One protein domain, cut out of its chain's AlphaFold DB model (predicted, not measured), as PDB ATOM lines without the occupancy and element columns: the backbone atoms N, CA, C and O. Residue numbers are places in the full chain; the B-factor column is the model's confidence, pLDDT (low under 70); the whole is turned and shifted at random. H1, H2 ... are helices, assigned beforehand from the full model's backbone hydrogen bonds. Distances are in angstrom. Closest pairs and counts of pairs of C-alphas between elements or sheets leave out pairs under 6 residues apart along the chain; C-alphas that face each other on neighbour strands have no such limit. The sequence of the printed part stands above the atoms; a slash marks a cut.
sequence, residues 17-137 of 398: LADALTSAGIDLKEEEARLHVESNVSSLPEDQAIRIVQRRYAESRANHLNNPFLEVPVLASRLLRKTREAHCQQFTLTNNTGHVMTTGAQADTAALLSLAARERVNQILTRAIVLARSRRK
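Overview. This is residues 17 to 137 of the 398 residues of the protein "TBP-associated factor 4" of Tuber borchii (UniProt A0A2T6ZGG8). The long helix H5 has the shorter H4 beginning near its first part, while residues 120 to 137, of which 120 to 136 belong to H5, stick out at the far end. On another side H3, H2 and H1 make a loose zigzag arm, H3 and H2 meeting as a V near their ends and H1 turning off at a corner. The printed part has 121 residues with five named helices, H1 to H5 in chain order, no named strand, and the class all helix. It is only just extended, close to loose, with a radius of gyration of the C-alphas of 20.8 A and spans of 59 by 46 by 32 A.

Along the chain. H5, residues 105 to 136, measures 46.0 A, from C-alpha 105 at (152.354, 122.369, 118.682) to C-alpha 136 at (134.610, 163.922, 127.175). H4 is residues 72 to 85, 19.6 A; H3 is residues 46 to 62, 24.0 A; H2 is residues 28 to 41, 19.4 A. H1, residues 17 to 23, 9.6 A, begins at (188.633, 136.023, 118.356).

Arrangement. H5 and H4 are close but not clearly touching, about perpendicular at 75 degrees; their closest C-alphas, of Ala 110 and Val 72, are 7.9 A apart. H3 is apart from H4 and H5. H3 and H2 are close but not clearly touching, closest at the C-alphas of Ala 49 and Val 41, 5.7 A, with a steep tilt of 43 degrees, opposite ways. H2, with residue 28 alone, and H1 only just touch, only at the corner, with 3 pairs of C-alphas within 8 A; the closest are Leu 28 and Leu 21, 7.5 A, and the lines are about perpendicular at 86 degrees. Every O i to N i+4 pair is within hydrogen-bond range in H1, H3, H4 and H5, and 9 of 10 in H2.

Size, cuts and confidence. The C-alphas farthest apart, of Leu 17 and Lys 137, are 64.0 A apart. The printed part has no cut; the link from H4 to H5, residues 86 to 104, is long. Mean pLDDT of the printed part is 76.5, with residues 17 to 26, 28 to 44, 56 to 66 and 98 under 70.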
ATOM      1  N   LEU A  17     189.220 135.635 119.643       64.69
ATOM      2  CA  LEU A  17     188.633 136.023 118.356       64.69
ATOM      3  C   LEU A  17     187.107 135.893 118.351       64.69
ATOM      4  O   LEU A  17     186.429 136.755 117.797       64.69
ATOM      5  N   ALA A  18     186.558 134.846 118.971       64.31
ATOM      6  CA  ALA A  18     185.113 134.675 119.087       64.31
ATOM      7  C   ALA A  18     184.483 135.793 119.935       64.31
ATOM      8  O   ALA A  18     183.459 136.343 119.537       64.31
ATOM      9  N   ASP A  19     185.129 136.185 121.038       65.19
ATOM     10  CA  ASP A  19     184.670 137.287 121.894       65.19
ATOM     11  C   ASP A  19     184.846 138.667 121.238       65.19
ATOM     12  O   ASP A  19     183.996 139.549 121.378       65.19
ATOM     13  N   ALA A  20     185.906 138.868 120.451       66.88
ATOM     14  CA  ALA A  20     186.071 140.086 119.660       66.88
ATOM     15  C   ALA A  20     184.995 140.220 118.565       66.88
ATOM     16  O   ALA A  20     184.528 141.326 118.287       66.88
ATOM     17  N   LEU A  21     184.571 139.104 117.963       60.91
ATOM     18  CA  LEU A  21     183.539 139.075 116.923       60.91
ATOM     19  C   LEU A  21     182.125 139.242 117.495       60.91
ATOM     20  O   LEU A  21     181.338 140.009 116.938       60.91
ATOM     21  N   THR A  22     181.822 138.637 118.646       63.50
ATOM     22  CA  THR A  22     180.557 138.889 119.359       63.50
ATOM     23  C   THR A  22     180.492 140.320 119.902       63.50
ATOM     24  O   THR A  22     179.438 140.949 119.824       63.50
ATOM     25  N   SER A  23     181.617 140.884 120.361       68.62
ATOM     26  CA  SER A  23     181.737 142.296 120.762       68.62
ATOM     27  C   SER A  23     181.555 143.265 119.582       68.62
ATOM     28  O   SER A  23     180.935 144.318 119.729       68.62
ATOM     29  N   ALA A  24     181.997 142.881 118.378       66.38
ATOM     30  CA  ALA A  24     181.706 143.594 117.131       66.38
ATOM     31  C   ALA A  24     180.247 143.424 116.647       66.38
ATOM     32  O   ALA A  24     179.863 144.017 115.638       66.38
ATOM     33  N   GLY A  25     179.428 142.643 117.363       58.78
ATOM     34  CA  GLY A  25     178.022 142.390 117.043       58.78
ATOM     35  C   GLY A  25     177.808 141.383 115.911       58.78
ATOM     36  O   GLY A  25     176.714 141.329 115.355       58.78
ATOM     37  N   ILE A  26     178.837 140.609 115.553       60.84
ATOM     38  CA  ILE A  26     178.795 139.616 114.480       60.84
ATOM     39  C   ILE A  26     178.624 138.236 115.120       60.84
ATOM     40  O   ILE A  26     179.574 137.651 115.640       60.84
ATOM     41  N   ASP A  27     177.398 137.711 115.094       71.31
ATOM     42  CA  ASP A  27     177.122 136.338 115.518       71.31
ATOM     43  C   ASP A  27     177.558 135.366 114.410       71.31
ATOM     44  O   ASP A  27     176.867 135.168 113.410       71.31
ATOM     45  N   LEU A  28     178.728 134.753 114.598       62.91
ATOM     46  CA  LEU A  28     179.308 133.757 113.690       62.91
ATOM     47  C   LEU A  28     178.348 132.609 113.366       62.91
ATOM     48  O   LEU A  28     178.375 132.094 112.255       62.91
ATOM     49  N   LYS A  29     177.474 132.216 114.297       67.75
ATOM     50  CA  LYS A  29     176.534 131.112 114.078       67.75
ATOM     51  C   LYS A  29     175.348 131.545 113.218       67.75
ATOM     52  O   LYS A  29     174.807 130.737 112.461       67.75
ATOM     53  N   GLU A  30     174.953 132.812 113.319       68.50
ATOM     54  CA  GLU A  30     173.974 133.431 112.424       68.50
ATOM     55  C   GLU A  30     174.565 133.641 111.021       68.50
ATOM     56  O   GLU A  30     173.899 133.340 110.030       68.50
ATOM     57  N   GLU A  31     175.826 134.071 110.924       64.50
ATOM     58  CA  GLU A  31     176.530 134.234 109.647       64.50
ATOM     59  C   GLU A  31     176.830 132.890 108.964       64.50
ATOM     60  O   GLU A  31     176.595 132.748 107.768       64.50
ATOM     61  N   GLU A  32     177.217 131.842 109.696       62.44
ATOM     62  CA  GLU A  32     177.345 130.486 109.141       62.44
ATOM     63  C   GLU A  32     175.991 129.931 108.676       62.44
ATOM     64  O   GLU A  32     175.900 129.298 107.622       62.44
ATOM     65  N   ALA A  33     174.908 130.212 109.409       65.75
ATOM     66  CA  ALA A  33     173.558 129.863 108.974       65.75
ATOM     67  C   ALA A  33     173.134 130.646 107.719       65.75
ATOM     68  O   ALA A  33     172.446 130.084 106.863       65.75
ATOM     69  N   ARG A  34     173.561 131.906 107.562       59.78
ATOM     70  CA  ARG A  34     173.382 132.678 106.323       59.78
ATOM     71  C   ARG A  34     174.177 132.089 105.168       59.78
ATOM     72  O   ARG A  34     173.593 131.864 104.117       59.78
ATOM     73  N   LEU A  35     175.444 131.741 105.374       55.19
ATOM     74  CA  LEU A  35     176.337 131.205 104.341       55.19
ATOM     75  C   LEU A  35     175.900 129.802 103.865       55.19
ATOM     76  O   LEU A  35     175.900 129.499 102.668       55.19
ATOM     77  N   HIS A  36     175.412 128.951 104.774       57.34
ATOM     78  CA  HIS A  36     174.784 127.669 104.425       57.34
ATOM     79  C   HIS A  36     173.439 127.825 103.691       57.34
ATOM     80  O   HIS A  36     173.019 126.932 102.950       57.34
ATOM     81  N   VAL A  37     172.747 128.952 103.873       54.97
ATOM     82  CA  VAL A  37     171.508 129.270 103.151       54.97
ATOM     83  C   VAL A  37     171.817 129.894 101.790       54.97
ATOM     84  O   VAL A  37     171.213 129.491 100.801       54.97
ATOM     85  N   GLU A  38     172.794 130.794 101.698       56.78
ATOM     86  CA  GLU A  38     173.264 131.390 100.443       56.78
ATOM     87  C   GLU A  38     173.849 130.342  99.498       56.78
ATOM     88  O   GLU A  38     173.563 130.375  98.306       56.78
ATOM     89  N   SER A  39     174.574 129.347 100.013       58.59
ATOM     90  CA  SER A  39     175.086 128.227  99.206       58.59
ATOM     91  C   SER A  39     173.990 127.310  98.646       58.59
ATOM     92  O   SER A  39     174.175 126.724  97.583       58.59
ATOM     93  N   ASN A  40     172.829 127.215  99.302       57.00
ATOM     94  CA  ASN A  40     171.673 126.470  98.782       57.00
ATOM     95  C   ASN A  40     170.815 127.306  97.817       57.00
ATOM     96  O   ASN A  40     170.187 126.765  96.907       57.00
ATOM     97  N   VAL A  41     170.783 128.625  98.005       54.12
ATOM     98  CA  VAL A  41     169.971 129.569  97.225       54.12
ATOM     99  C   VAL A  41     170.704 130.072  95.969       54.12
ATOM    100  O   VAL A  41     170.051 130.408  94.986       54.12
ATOM    101  N   SER A  42     172.039 130.034  95.947       56.81
ATOM    102  CA  SER A  42     172.890 130.415  94.804       56.81
ATOM    103  C   SER A  42     172.773 129.493  93.585       56.81
ATOM    104  O   SER A  42     173.227 129.845  92.499       56.81
ATOM    105  N   SER A  43     172.145 128.324  93.743       62.47
ATOM    106  CA  SER A  43     171.846 127.390  92.649       62.47
ATOM    107  C   SER A  43     170.514 127.673  91.938       62.47
ATOM    108  O   SER A  43     170.195 127.021  90.943       62.47
ATOM    109  N   LEU A  44     169.730 128.639  92.432       64.69
ATOM    110  CA  LEU A  44     168.420 129.003  91.895       64.69
ATOM    111  C   LEU A  44     168.482 130.345  91.148       64.69
ATOM    112  O   LEU A  44     169.302 131.199  91.485       64.69
ATOM    113  N   PRO A  45     167.598 130.572  90.160       76.38
ATOM    114  CA  PRO A  45     167.463 131.872  89.509       76.38
ATOM    115  C   PRO A  45     167.272 132.995  90.541       76.38
ATOM    116  O   PRO A  45     166.510 132.835  91.496       76.38
ATOM    117  N   GLU A  46     167.933 134.135  90.335       73.00
ATOM    118  CA  GLU A  46     168.000 135.269  91.275       73.00
ATOM    119  C   GLU A  46     166.610 135.743  91.754       73.00
ATOM    120  O   GLU A  46     166.383 135.979  92.942       73.00
ATOM    121  N   ASP A  47     165.616 135.735  90.864       71.75
ATOM    122  CA  ASP A  47     164.220 136.055  91.191       71.75
ATOM    123  C   ASP A  47     163.562 135.070  92.169       71.75
ATOM    124  O   ASP A  47     162.659 135.434  92.929       71.75
ATOM    125  N   GLN A  48     163.965 133.801  92.142       73.38
ATOM    126  CA  GLN A  48     163.460 132.772  93.046       73.38
ATOM    127  C   GLN A  48     164.150 132.869  94.410       73.38
ATOM    128  O   GLN A  48     163.482 132.745  95.440       73.38
ATOM    129  N   ALA A  49     165.446 133.185  94.421       73.06
ATOM    130  CA  ALA A  49     166.214 133.474  95.625       73.06
ATOM    131  C   ALA A  49     165.614 134.644  96.422       73.06
ATOM    132  O   ALA A  49     165.314 134.501  97.611       73.06
ATOM    133  N   ILE A  50     165.331 135.765  95.750       77.31
ATOM    134  CA  ILE A  50     164.742 136.959  96.374       77.31
ATOM    135  C   ILE A  50     163.371 136.642  96.986       77.31
ATOM    136  O   ILE A  50     163.094 137.028  98.125       77.31
ATOM    137  N   ARG A  51     162.517 135.883  96.284       77.31
ATOM    138  CA  ARG A  51     161.196 135.482  96.802       77.31
ATOM    139  C   ARG A  51     161.300 134.577  98.026       77.31
ATOM    140  O   ARG A  51     160.504 134.723  98.951       77.31
ATOM    141  N   ILE A  52     162.262 133.655  98.053       79.25
ATOM    142  CA  ILE A  52     162.484 132.761  99.198       79.25
ATOM    143  C   ILE A  52     162.955 133.560 100.418       79.25
ATOM    144  O   ILE A  52     162.437 133.353 101.517       79.25
ATOM    145  N   VAL A  53     163.876 134.510 100.232       76.62
ATOM    146  CA  VAL A  53     164.360 135.386 101.310       76.62
ATOM    147  C   VAL A  53     163.238 136.283 101.834       76.62
ATOM    148  O   VAL A  53     163.021 136.348 103.042       76.62
ATOM    149  N   GLN A  54     162.459 136.914 100.950       79.19
ATOM    150  CA  GLN A  54     161.306 137.732 101.341       79.19
ATOM    151  C   GLN A  54     160.244 136.916 102.079       79.19
ATOM    152  O   GLN A  54     159.713 137.372 103.091       79.19
ATOM    153  N   ARG A  55     159.962 135.694 101.613       77.50
ATOM    154  CA  ARG A  55     159.039 134.775 102.281       77.50
ATOM    155  C   ARG A  55     159.531 134.419 103.681       77.50
ATOM    156  O   ARG A  55     158.758 134.531 104.622       77.50
ATOM    157  N   ARG A  56     160.810 134.072 103.845       68.12
ATOM    158  CA  ARG A  56     161.383 133.766 105.167       68.12
ATOM    159  C   ARG A  56     161.423 134.981 106.091       68.12
ATOM    160  O   ARG A  56     161.191 134.839 107.286       68.12
ATOM    161  N   TYR A  57     161.670 136.174 105.557       69.56
ATOM    162  CA  TYR A  57     161.616 137.420 106.327       69.56
ATOM    163  C   TYR A  57     160.182 137.775 106.752       69.56
ATOM    164  O   TYR A  57     159.950 138.282 107.850       69.56
ATOM    165  N   ALA A  58     159.194 137.473 105.907       64.88
ATOM    166  CA  ALA A  58     157.788 137.575 106.271       64.88
ATOM    167  C   ALA A  58     157.404 136.527 107.329       64.88
ATOM    168  O   ALA A  58     156.718 136.870 108.285       64.88
ATOM    169  N   GLU A  59     157.892 135.290 107.212       66.88
ATOM    170  CA  GLU A  59     157.688 134.217 108.195       66.88
ATOM    171  C   GLU A  59     158.332 134.564 109.548       66.88
ATOM    172  O   GLU A  59     157.690 134.424 110.584       66.88
ATOM    173  N   SER A  60     159.546 135.126 109.579       61.56
ATOM    174  CA  SER A  60     160.198 135.542 110.831       61.56
ATOM    175  C   SER A  60     159.513 136.740 111.500       61.56
ATOM    176  O   SER A  60     159.454 136.795 112.730       61.56
ATOM    177  N   ARG A  61     158.947 137.670 110.716       60.19
ATOM    178  CA  ARG A  61     158.084 138.753 111.225       60.19
ATOM    179  C   ARG A  61     156.710 138.255 111.680       60.19
ATOM    180  O   ARG A  61     156.138 138.833 112.601       60.19
ATOM    181  N   ALA A  62     156.180 137.215 111.039       60.59
ATOM    182  CA  ALA A  62     154.917 136.580 111.406       60.59
ATOM    183  C   ALA A  62     155.056 135.651 112.622       60.59
ATOM    184  O   ALA A  62     154.071 135.393 113.314       60.59
ATOM    185  N   ASN A  63     156.271 135.192 112.930       66.12
ATOM    186  CA  ASN A  63     156.561 134.424 114.133       66.12
ATOM    187  C   ASN A  63     156.414 135.317 115.371       66.12
ATOM    188  O   ASN A  63     157.368 135.913 115.867       66.12
ATOM    189  N   HIS A  64     155.200 135.361 115.921       65.62
ATOM    190  CA  HIS A  64     154.861 136.061 117.166       65.62
ATOM    191  C   HIS A  64     155.637 135.558 118.399       65.62
ATOM    192  O   HIS A  64     155.550 136.164 119.464       65.62
ATOM    193  N   LEU A  65     156.411 134.478 118.262       64.25
ATOM    194  CA  LEU A  65     157.369 133.992 119.258       64.25
ATOM    195  C   LEU A  65     158.659 134.825 119.307       64.25
ATOM    196  O   LEU A  65     159.316 134.835 120.340       64.25
ATOM    197  N   ASN A  66     158.990 135.562 118.239       67.00
ATOM    198  CA  ASN A  66     160.140 136.473 118.199       67.00
ATOM    199  C   ASN A  66     159.859 137.802 118.923       67.00
ATOM    200  O   ASN A  66     160.785 138.512 119.299       67.00
ATOM    201  N   ASN A  67     158.583 138.145 119.124       70.94
ATOM    202  CA  ASN A  67     158.160 139.281 119.943       70.94
ATOM    203  C   ASN A  67     156.827 138.956 120.643       70.94
ATOM    204  O   ASN A  67     155.756 139.391 120.195       70.94
ATOM    205  N   PRO A  68     156.867 138.117 121.690       77.88
ATOM    206  CA  PRO A  68     155.664 137.679 122.367       77.88
ATOM    207  C   PRO A  68     155.113 138.812 123.240       77.88
ATOM    208  O   PRO A  68     155.832 139.448 124.001       77.88
ATOM    209  N   PHE A  69     153.800 139.043 123.164       83.88
ATOM    210  CA  PHE A  69     153.105 139.985 124.049       83.88
ATOM    211  C   PHE A  69     153.170 139.550 125.523       83.88
ATOM    212  O   PHE A  69     153.164 140.383 126.427       83.88
ATOM    213  N   LEU A  70     153.202 138.239 125.766       86.69
ATOM    214  CA  LEU A  70     153.368 137.657 127.092       86.69
ATOM    215  C   LEU A  70     154.793 137.137 127.285       86.69
ATOM    216  O   LEU A  70     155.300 136.401 126.445       86.69
ATOM    217  N   GLU A  71     155.379 137.426 128.446       86.00
ATOM    218  CA  GLU A  71     156.656 136.848 128.869       86.00
ATOM    219  C   GLU A  71     156.585 135.315 128.883       86.00
ATOM    220  O   GLU A  71     155.911 134.710 129.727       86.00
ATOM    221  N   VAL A  72     157.302 134.682 127.951       80.69
ATOM    222  CA  VAL A  72     157.344 133.225 127.769       80.69
ATOM    223  C   VAL A  72     157.695 132.461 129.054       80.69
ATOM    224  O   VAL A  72     156.984 131.499 129.352       80.69
ATOM    225  N   PRO A  73     158.694 132.852 129.875       81.62
ATOM    226  CA  PRO A  73     159.011 132.101 131.097       81.62
ATOM    227  C   PRO A  73     157.894 132.177 132.154       81.62
ATOM    228  O   PRO A  73     157.579 131.194 132.837       81.62
ATOM    229  N   VAL A  74     157.224 133.327 132.268       86.25
ATOM    230  CA  VAL A  74     156.094 133.508 133.195       86.25
ATOM    231  C   VAL A  74     154.872 132.731 132.707       86.25
ATOM    232  O   VAL A  74     154.142 132.128 133.495       86.25
ATOM    233  N   LEU A  75     154.647 132.718 131.398       86.56
ATOM    234  CA  LEU A  75     153.575 131.964 130.770       86.56
ATOM    235  C   LEU A  75     153.791 130.454 130.918       86.56
ATOM    236  O   LEU A  75     152.868 129.758 131.333       86.56
ATOM    237  N   ALA A  76     155.007 129.965 130.674       83.81
ATOM    238  CA  ALA A  76     155.372 128.561 130.827       83.81
ATOM    239  C   ALA A  76     155.156 128.072 132.266       83.81
ATOM    240  O   ALA A  76     154.485 127.065 132.478       83.81
ATOM    241  N   SER A  77     155.636 128.820 133.265       86.38
ATOM    242  CA  SER A  77     155.447 128.466 134.680       86.38
ATOM    243  C   SER A  77     153.974 128.470 135.104       86.38
ATOM    244  O   SER A  77     153.522 127.566 135.814       86.38
ATOM    245  N   ARG A  78     153.183 129.447 134.639       88.00
ATOM    246  CA  ARG A  78     151.739 129.498 134.918       88.00
ATOM    247  C   ARG A  78     150.973 128.368 134.242       88.00
ATOM    248  O   ARG A  78     150.098 127.788 134.884       88.00
ATOM    249  N   LEU A  79     151.285 128.065 132.984       87.06
ATOM    250  CA  LEU A  79     150.651 126.973 132.251       87.06
ATOM    251  C   LEU A  79     151.017 125.627 132.862       87.06
ATOM    252  O   LEU A  79     150.115 124.841 133.107       87.06
ATOM    253  N   LEU A  80     152.280 125.406 133.224       85.75
ATOM    254  CA  LEU A  80     152.719 124.188 133.906       85.75
ATOM    255  C   LEU A  80     151.995 123.981 135.241       85.75
ATOM    256  O   LEU A  80     151.555 122.875 135.552       85.75
ATOM    257  N   ARG A  81     151.806 125.049 136.028       87.50
ATOM    258  CA  ARG A  81     151.011 124.967 137.260       87.50
ATOM    259  C   ARG A  81     149.554 124.609 136.959       87.50
ATOM    260  O   ARG A  81     148.987 123.749 137.624       87.50
ATOM    261  N   LYS A  82     148.956 125.242 135.948       88.06
ATOM    262  CA  LYS A  82     147.554 125.020 135.575       88.06
ATOM    263  C   LYS A  82     147.297 123.636 134.985       88.06
ATOM    264  O   LYS A  82     146.284 123.034 135.316       88.06
ATOM    265  N   THR A  83     148.198 123.111 134.162       87.88
ATOM    266  CA  THR A  83     148.074 121.755 133.613       87.88
ATOM    267  C   THR A  83     148.254 120.699 134.694       87.88
ATOM    268  O   THR A  83     147.526 119.709 134.683       87.88
ATOM    269  N   ARG A  84     149.132 120.942 135.680       86.81
ATOM    270  CA  ARG A  84     149.267 120.082 136.864       86.81
ATOM    271  C   ARG A  84     148.002 120.073 137.723       86.81
ATOM    272  O   ARG A  84     147.581 119.006 138.150       86.81
ATOM    273  N   GLU A  85     147.395 121.237 137.955       90.06
ATOM    274  CA  GLU A  85     146.118 121.360 138.678       90.06
ATOM    275  C   GLU A  85     144.963 120.658 137.942       90.06
ATOM    276  O   GLU A  85     144.093 120.077 138.581       90.06
ATOM    277  N   ALA A  86     144.948 120.704 136.607       88.00
ATOM    278  CA  ALA A  86     143.876 120.154 135.777       88.00
ATOM    279  C   ALA A  86     144.098 118.694 135.330       88.00
ATOM    280  O   ALA A  86     143.301 118.177 134.551       88.00
ATOM    281  N   HIS A  87     145.168 118.033 135.792       83.81
ATOM    282  CA  HIS A  87     145.565 116.680 135.367       83.81
ATOM    283  C   HIS A  87     145.693 116.515 133.839       83.81
ATOM    284  O   HIS A  87     145.373 115.468 133.278       83.81
ATOM    285  N   CYS A  88     146.167 117.554 133.150       83.44
ATOM    286  CA  CYS A  88     146.426 117.521 131.711       83.44
ATOM    287  C   CYS A  88     147.889 117.163 131.408       83.44
ATOM    288  O   CYS A  88     148.742 117.141 132.299       83.44
ATOM    289  N   GLN A  89     148.196 116.928 130.127       81.75
ATOM    290  CA  GLN A  89     149.576 116.759 129.667       81.75
ATOM    291  C   GLN A  89     150.446 117.959 130.072       81.75
ATOM    292  O   GLN A  89     150.018 119.117 130.010       81.75
ATOM    293  N   GLN A  90     151.677 117.670 130.496       80.31
ATOM    294  CA  GLN A  90     152.629 118.695 130.898       80.31
ATOM    295  C   GLN A  90     152.997 119.575 129.699       80.31
ATOM    296  O   GLN A  90     153.300 119.089 128.608       80.31
ATOM    297  N   PHE A  91     152.957 120.885 129.921       80.50
ATOM    298  CA  PHE A  91     153.242 121.886 128.905       80.50
ATOM    299  C   PHE A  91     154.652 122.431 129.127       80.50
ATOM    300  O   PHE A  91     154.927 122.991 130.192       80.50
ATOM    301  N   THR A  92     155.531 122.260 128.139       81.56
ATOM    302  CA  THR A  92     156.958 122.578 128.247       81.56
ATOM    303  C   THR A  92     157.386 123.407 127.041       81.56
ATOM    304  O   THR A  92     157.510 122.911 125.929       81.56
ATOM    305  N   LEU A  93     157.622 124.698 127.268       78.12
ATOM    306  CA  LEU A  93     158.037 125.644 126.223       78.12
ATOM    307  C   LEU A  93     159.548 125.791 126.080       78.12
ATOM    308  O   LEU A  93     160.007 126.471 125.170       78.12
ATOM    309  N   THR A  94     160.316 125.217 126.997       79.25
ATOM    310  CA  THR A  94     161.772 125.316 127.019       79.25
ATOM    311  C   THR A  94     162.368 123.967 126.676       79.25
ATOM    312  O   THR A  94     161.971 122.951 127.246       79.25
ATOM    313  N   ASN A  95     163.335 123.950 125.770       75.81
ATOM    314  CA  ASN A  95     164.105 122.746 125.501       75.81
ATOM    315  C   ASN A  95     165.003 122.393 126.706       75.81
ATOM    316  O   ASN A  95     165.151 123.173 127.649       75.81
ATOM    317  N   ASN A  96     165.647 121.225 126.661       74.62
ATOM    318  CA  ASN A  96     166.536 120.751 127.733       74.62
ATOM    319  C   ASN A  96     167.724 121.696 128.005       74.62
ATOM    320  O   ASN A  96     168.315 121.644 129.077       74.62
ATOM    321  N   THR A  97     168.057 122.570 127.052       76.31
ATOM    322  CA  THR A  97     169.105 123.595 127.168       76.31
ATOM    323  C   THR A  97     168.590 124.939 127.707       76.31
ATOM    324  O   THR A  97     169.344 125.902 127.756       76.31
ATOM    325  N   GLY A  98     167.314 125.032 128.104       69.81
ATOM    326  CA  GLY A  98     166.700 126.243 128.665       69.81
ATOM    327  C   GLY A  98     166.238 127.284 127.637       69.81
ATOM    328  O   GLY A  98     165.682 128.310 128.019       69.81
ATOM    329  N   HIS A  99     166.413 127.026 126.340       74.50
ATOM    330  CA  HIS A  99     165.979 127.918 125.267       74.50
ATOM    331  C   HIS A  99     164.496 127.713 124.941       74.50
ATOM    332  O   HIS A  99     163.998 126.584 124.934       74.50
ATOM    333  N   VAL A 100     163.791 128.799 124.618       74.62
ATOM    334  CA  VAL A 100     162.395 128.748 124.164       74.62
ATOM    335  C   VAL A 100     162.307 127.966 122.855       74.62
ATOM    336  O   VAL A 100     163.042 128.240 121.905       74.62
ATOM    337  N   MET A 101     161.412 126.985 122.808       75.88
ATOM    338  CA  MET A 101     161.086 126.256 121.593       75.88
ATOM    339  C   MET A 101     160.301 127.178 120.659       75.88
ATOM    340  O   MET A 101     159.247 127.692 121.028       75.88
ATOM    341  N   THR A 102     160.817 127.390 119.451       71.38
ATOM    342  CA  THR A 102     160.195 128.248 118.429       71.38
ATOM    343  C   THR A 102     159.296 127.473 117.466       71.38
ATOM    344  O   THR A 102     158.540 128.080 116.716       71.38
ATOM    345  N   THR A 103     159.359 126.142 117.491       72.12
ATOM    346  CA  THR A 103     158.645 125.256 116.564       72.12
ATOM    347  C   THR A 103     157.977 124.107 117.311       72.12
ATOM    348  O   THR A 103     158.603 123.477 118.168       72.12
ATOM    349  N   GLY A 104     156.733 123.792 116.947       82.12
ATOM    350  CA  GLY A 104     155.974 122.651 117.462       82.12
ATOM    351  C   GLY A 104     154.648 123.060 118.105       82.12
ATOM    352  O   GLY A 104     154.467 124.204 118.510       82.12
ATOM    353  N   ALA A 105     153.735 122.098 118.268       82.56
ATOM    354  CA  ALA A 105     152.354 122.369 118.682       82.56
ATOM    355  C   ALA A 105     152.232 123.150 120.009       82.56
ATOM    356  O   ALA A 105     151.329 123.973 120.171       82.56
ATOM    357  N   GLN A 106     153.142 122.928 120.966       82.88
ATOM    358  CA  GLN A 106     153.160 123.670 122.233       82.88
ATOM    359  C   GLN A 106     153.639 125.122 122.052       82.88
ATOM    360  O   GLN A 106     153.058 126.031 122.645       82.88
ATOM    361  N   ALA A 107     154.638 125.348 121.193       82.81
ATOM    362  CA  ALA A 107     155.112 126.682 120.831       82.81
ATOM    363  C   ALA A 107     154.023 127.468 120.083       82.81
ATOM    364  O   ALA A 107     153.737 128.610 120.443       82.81
ATOM    365  N   ASP A 108     153.326 126.824 119.144       84.75
ATOM    366  CA  ASP A 108     152.200 127.419 118.414       84.75
ATOM    367  C   ASP A 108     151.043 127.768 119.357       84.75
ATOM    368  O   ASP A 108     150.463 128.849 119.278       84.75
ATOM    369  N   THR A 109     150.744 126.895 120.324       86.38
ATOM    370  CA  THR A 109     149.721 127.160 121.349       86.38
ATOM    371  C   THR A 109     150.094 128.367 122.215       86.38
ATOM    372  O   THR A 109     149.235 129.196 122.524       86.38
ATOM    373  N   ALA A 110     151.366 128.516 122.592       84.25
ATOM    374  CA  ALA A 110     151.832 129.689 123.330       84.25
ATOM    375  C   ALA A 110     151.794 130.966 122.481       84.25
ATOM    376  O   ALA A 110     151.383 132.015 122.983       84.25
ATOM    377  N   ALA A 111     152.157 130.875 121.200       84.69
ATOM    378  CA  ALA A 111     152.050 131.976 120.250       84.69
ATOM    379  C   ALA A 111     150.592 132.437 120.103       84.69
ATOM    380  O   ALA A 111     150.304 133.629 120.221       84.69
ATOM    381  N   LEU A 112     149.657 131.494 119.945       87.25
ATOM    382  CA  LEU A 112     148.220 131.761 119.889       87.25
ATOM    383  C   LEU A 112     147.698 132.379 121.185       87.25
ATOM    384  O   LEU A 112     146.906 133.316 121.133       87.25
ATOM    385  N   LEU A 113     148.148 131.911 122.351       88.00
ATOM    386  CA  LEU A 113     147.743 132.487 123.636       88.00
ATOM    387  C   LEU A 113     148.256 133.926 123.800       88.00
ATOM    388  O   LEU A 113     147.528 134.796 124.277       88.00
ATOM    389  N   SER A 114     149.491 134.184 123.368       89.56
ATOM    390  CA  SER A 114     150.105 135.514 123.341       89.56
ATOM    391  C   SER A 114     149.346 136.464 122.406       89.56
ATOM    392  O   SER A 114     149.000 137.584 122.793       89.56
ATOM    393  N   LEU A 115     148.984 135.986 121.210       89.12
ATOM    394  CA  LEU A 115     148.189 136.728 120.233       89.12
ATOM    395  C   LEU A 115     146.772 137.012 120.752       89.12
ATOM    396  O   LEU A 115     146.306 138.150 120.704       89.12
ATOM    397  N   ALA A 116     146.105 136.002 121.308       90.19
ATOM    398  CA  ALA A 116     144.770 136.136 121.877       90.19
ATOM    399  C   ALA A 116     144.756 137.100 123.072       90.19
ATOM    400  O   ALA A 116     143.818 137.882 123.228       90.19
ATOM    401  N   ALA A 117     145.796 137.089 123.909       89.88
ATOM    402  CA  ALA A 117     145.935 138.036 125.009       89.88
ATOM    403  C   ALA A 117     146.125 139.473 124.510       89.88
ATOM    404  O   ALA A 117     145.489 140.383 125.044       89.88
ATOM    405  N   ARG A 118     146.940 139.675 123.466       91.19
ATOM    406  CA  ARG A 118     147.119 140.982 122.825       91.19
ATOM    407  C   ARG A 118     145.798 141.519 122.286       91.19
ATOM    408  O   ARG A 118     145.414 142.642 122.602       91.19
ATOM    409  N   GLU A 119     145.084 140.696 121.526       91.75
ATOM    410  CA  GLU A 119     143.791 141.070 120.961       91.75
ATOM    411  C   GLU A 119     142.762 141.355 122.059       91.75
ATOM    412  O   GLU A 119     142.027 142.339 122.007       91.75
ATOM    413  N   ARG A 120     142.776 140.575 123.141       88.38
ATOM    414  CA  ARG A 120     141.912 140.833 124.291       88.38
ATOM    415  C   ARG A 120     142.209 142.172 124.969       88.38
ATOM    416  O   ARG A 120     141.277 142.899 125.310       88.38
ATOM    417  N   VAL A 121     143.478 142.516 125.176       90.56
ATOM    418  CA  VAL A 121     143.853 143.821 125.742       90.56
ATOM    419  C   VAL A 121     143.438 144.953 124.802       90.56
ATOM    420  O   VAL A 121     142.877 145.941 125.274       90.56
ATOM    421  N   ASN A 122     143.602 144.783 123.487       92.06
ATOM    422  CA  ASN A 122     143.133 145.747 122.488       92.06
ATOM    423  C   ASN A 122     141.614 145.951 122.543       92.06
ATOM    424  O   ASN A 122     141.147 147.088 122.472       92.06
ATOM    425  N   GLN A 123     140.830 144.885 122.718       91.81
ATOM    426  CA  GLN A 123     139.374 144.981 122.847       91.81
ATOM    427  C   GLN A 123     138.959 145.752 124.105       91.81
ATOM    428  O   GLN A 123     138.103 146.637 124.032       91.81
ATOM    429  N   ILE A 124     139.588 145.466 125.250       90.62
ATOM    430  CA  ILE A 124     139.319 146.189 126.505       90.62
ATOM    431  C   ILE A 124     139.714 147.662 126.354       90.62
ATOM    432  O   ILE A 124     138.937 148.546 126.710       90.62
ATOM    433  N   LEU A 125     140.880 147.936 125.771       92.56
ATOM    434  CA  LEU A 125     141.370 149.288 125.527       92.56
ATOM    435  C   LEU A 125     140.459 150.058 124.564       92.56
ATOM    436  O   LEU A 125     140.138 151.214 124.821       92.56
ATOM    437  N   THR A 126     139.969 149.420 123.502       93.25
ATOM    438  CA  THR A 126     139.028 150.033 122.552       93.25
ATOM    439  C   THR A 126     137.733 150.429 123.255       93.25
ATOM    440  O   THR A 126     137.274 151.563 123.111       93.25
ATOM    441  N   ARG A 127     137.175 149.541 124.087       90.38
ATOM    442  CA  ARG A 127     135.993 149.853 124.907       90.38
ATOM    443  C   ARG A 127     136.275 150.989 125.893       90.38
ATOM    444  O   ARG A 127     135.466 151.907 126.006       90.38
ATOM    445  N   ALA A 128     137.432 150.978 126.550       89.81
ATOM    446  CA  ALA A 128     137.833 152.030 127.479       89.81
ATOM    447  C   ALA A 128     138.008 153.388 126.772       89.81
ATOM    448  O   ALA A 128     137.601 154.416 127.303       89.81
ATOM    449  N   ILE A 129     138.530 153.412 125.541       90.81
ATOM    450  CA  ILE A 129     138.616 154.630 124.721       90.81
ATOM    451  C   ILE A 129     137.228 155.144 124.352       90.81
ATOM    452  O   ILE A 129     137.005 156.352 124.395       90.81
ATOM    453  N   VAL A 130     136.289 154.264 123.996       90.50
ATOM    454  CA  VAL A 130     134.906 154.667 123.705       90.50
ATOM    455  C   VAL A 130     134.263 155.308 124.937       90.50
ATOM    456  O   VAL A 130     133.673 156.379 124.805       90.50
ATOM    457  N   LEU A 131     134.453 154.728 126.126       87.44
ATOM    458  CA  LEU A 131     133.966 155.292 127.392       87.44
ATOM    459  C   LEU A 131     134.638 156.627 127.741       87.44
ATOM    460  O   LEU A 131     133.968 157.595 128.102       87.44
ATOM    461  N   ALA A 132     135.955 156.724 127.551       86.44
ATOM    462  CA  ALA A 132     136.687 157.970 127.746       86.44
ATOM    463  C   ALA A 132     136.195 159.060 126.781       86.44
ATOM    464  O   ALA A 132     136.035 160.218 127.164       86.44
ATOM    465  N   ARG A 133     135.910 158.697 125.525       85.62
ATOM    466  CA  ARG A 133     135.337 159.604 124.525       85.62
ATOM    467  C   ARG A 133     133.913 160.007 124.883       85.62
ATOM    468  O   ARG A 133     133.603 161.181 124.747       85.62
ATOM    469  N   SER A 134     133.062 159.097 125.357       82.56
ATOM    470  CA  SER A 134     131.706 159.457 125.791       82.56
ATOM    471  C   SER A 134     131.719 160.364 127.018       82.56
ATOM    472  O   SER A 134     130.903 161.269 127.091       82.56
ATOM    473  N   ARG A 135     132.672 160.183 127.941       80.06
ATOM    474  CA  ARG A 135     132.858 161.070 129.100       80.06
ATOM    475  C   ARG A 135     133.266 162.489 128.695       80.06
ATOM    476  O   ARG A 135     132.794 163.446 129.295       80.06
ATOM    477  N   ARG A 136     134.148 162.621 127.696       75.12
ATOM    478  CA  ARG A 136     134.610 163.922 127.175       75.12
ATOM    479  C   ARG A 136     133.694 164.539 126.124       75.12
ATOM    480  O   ARG A 136     133.889 165.687 125.742       75.12
ATOM    481  N   LYS A 137     132.719 163.793 125.599       71.62
ATOM    482  CA  LYS A 137     131.640 164.391 124.813       71.62
ATOM    483  C   LYS A 137     130.822 165.218 125.795       71.62
ATOM    484  O   LYS A 137     130.044 164.679 126.572       71.62
TER     485      LYS A 137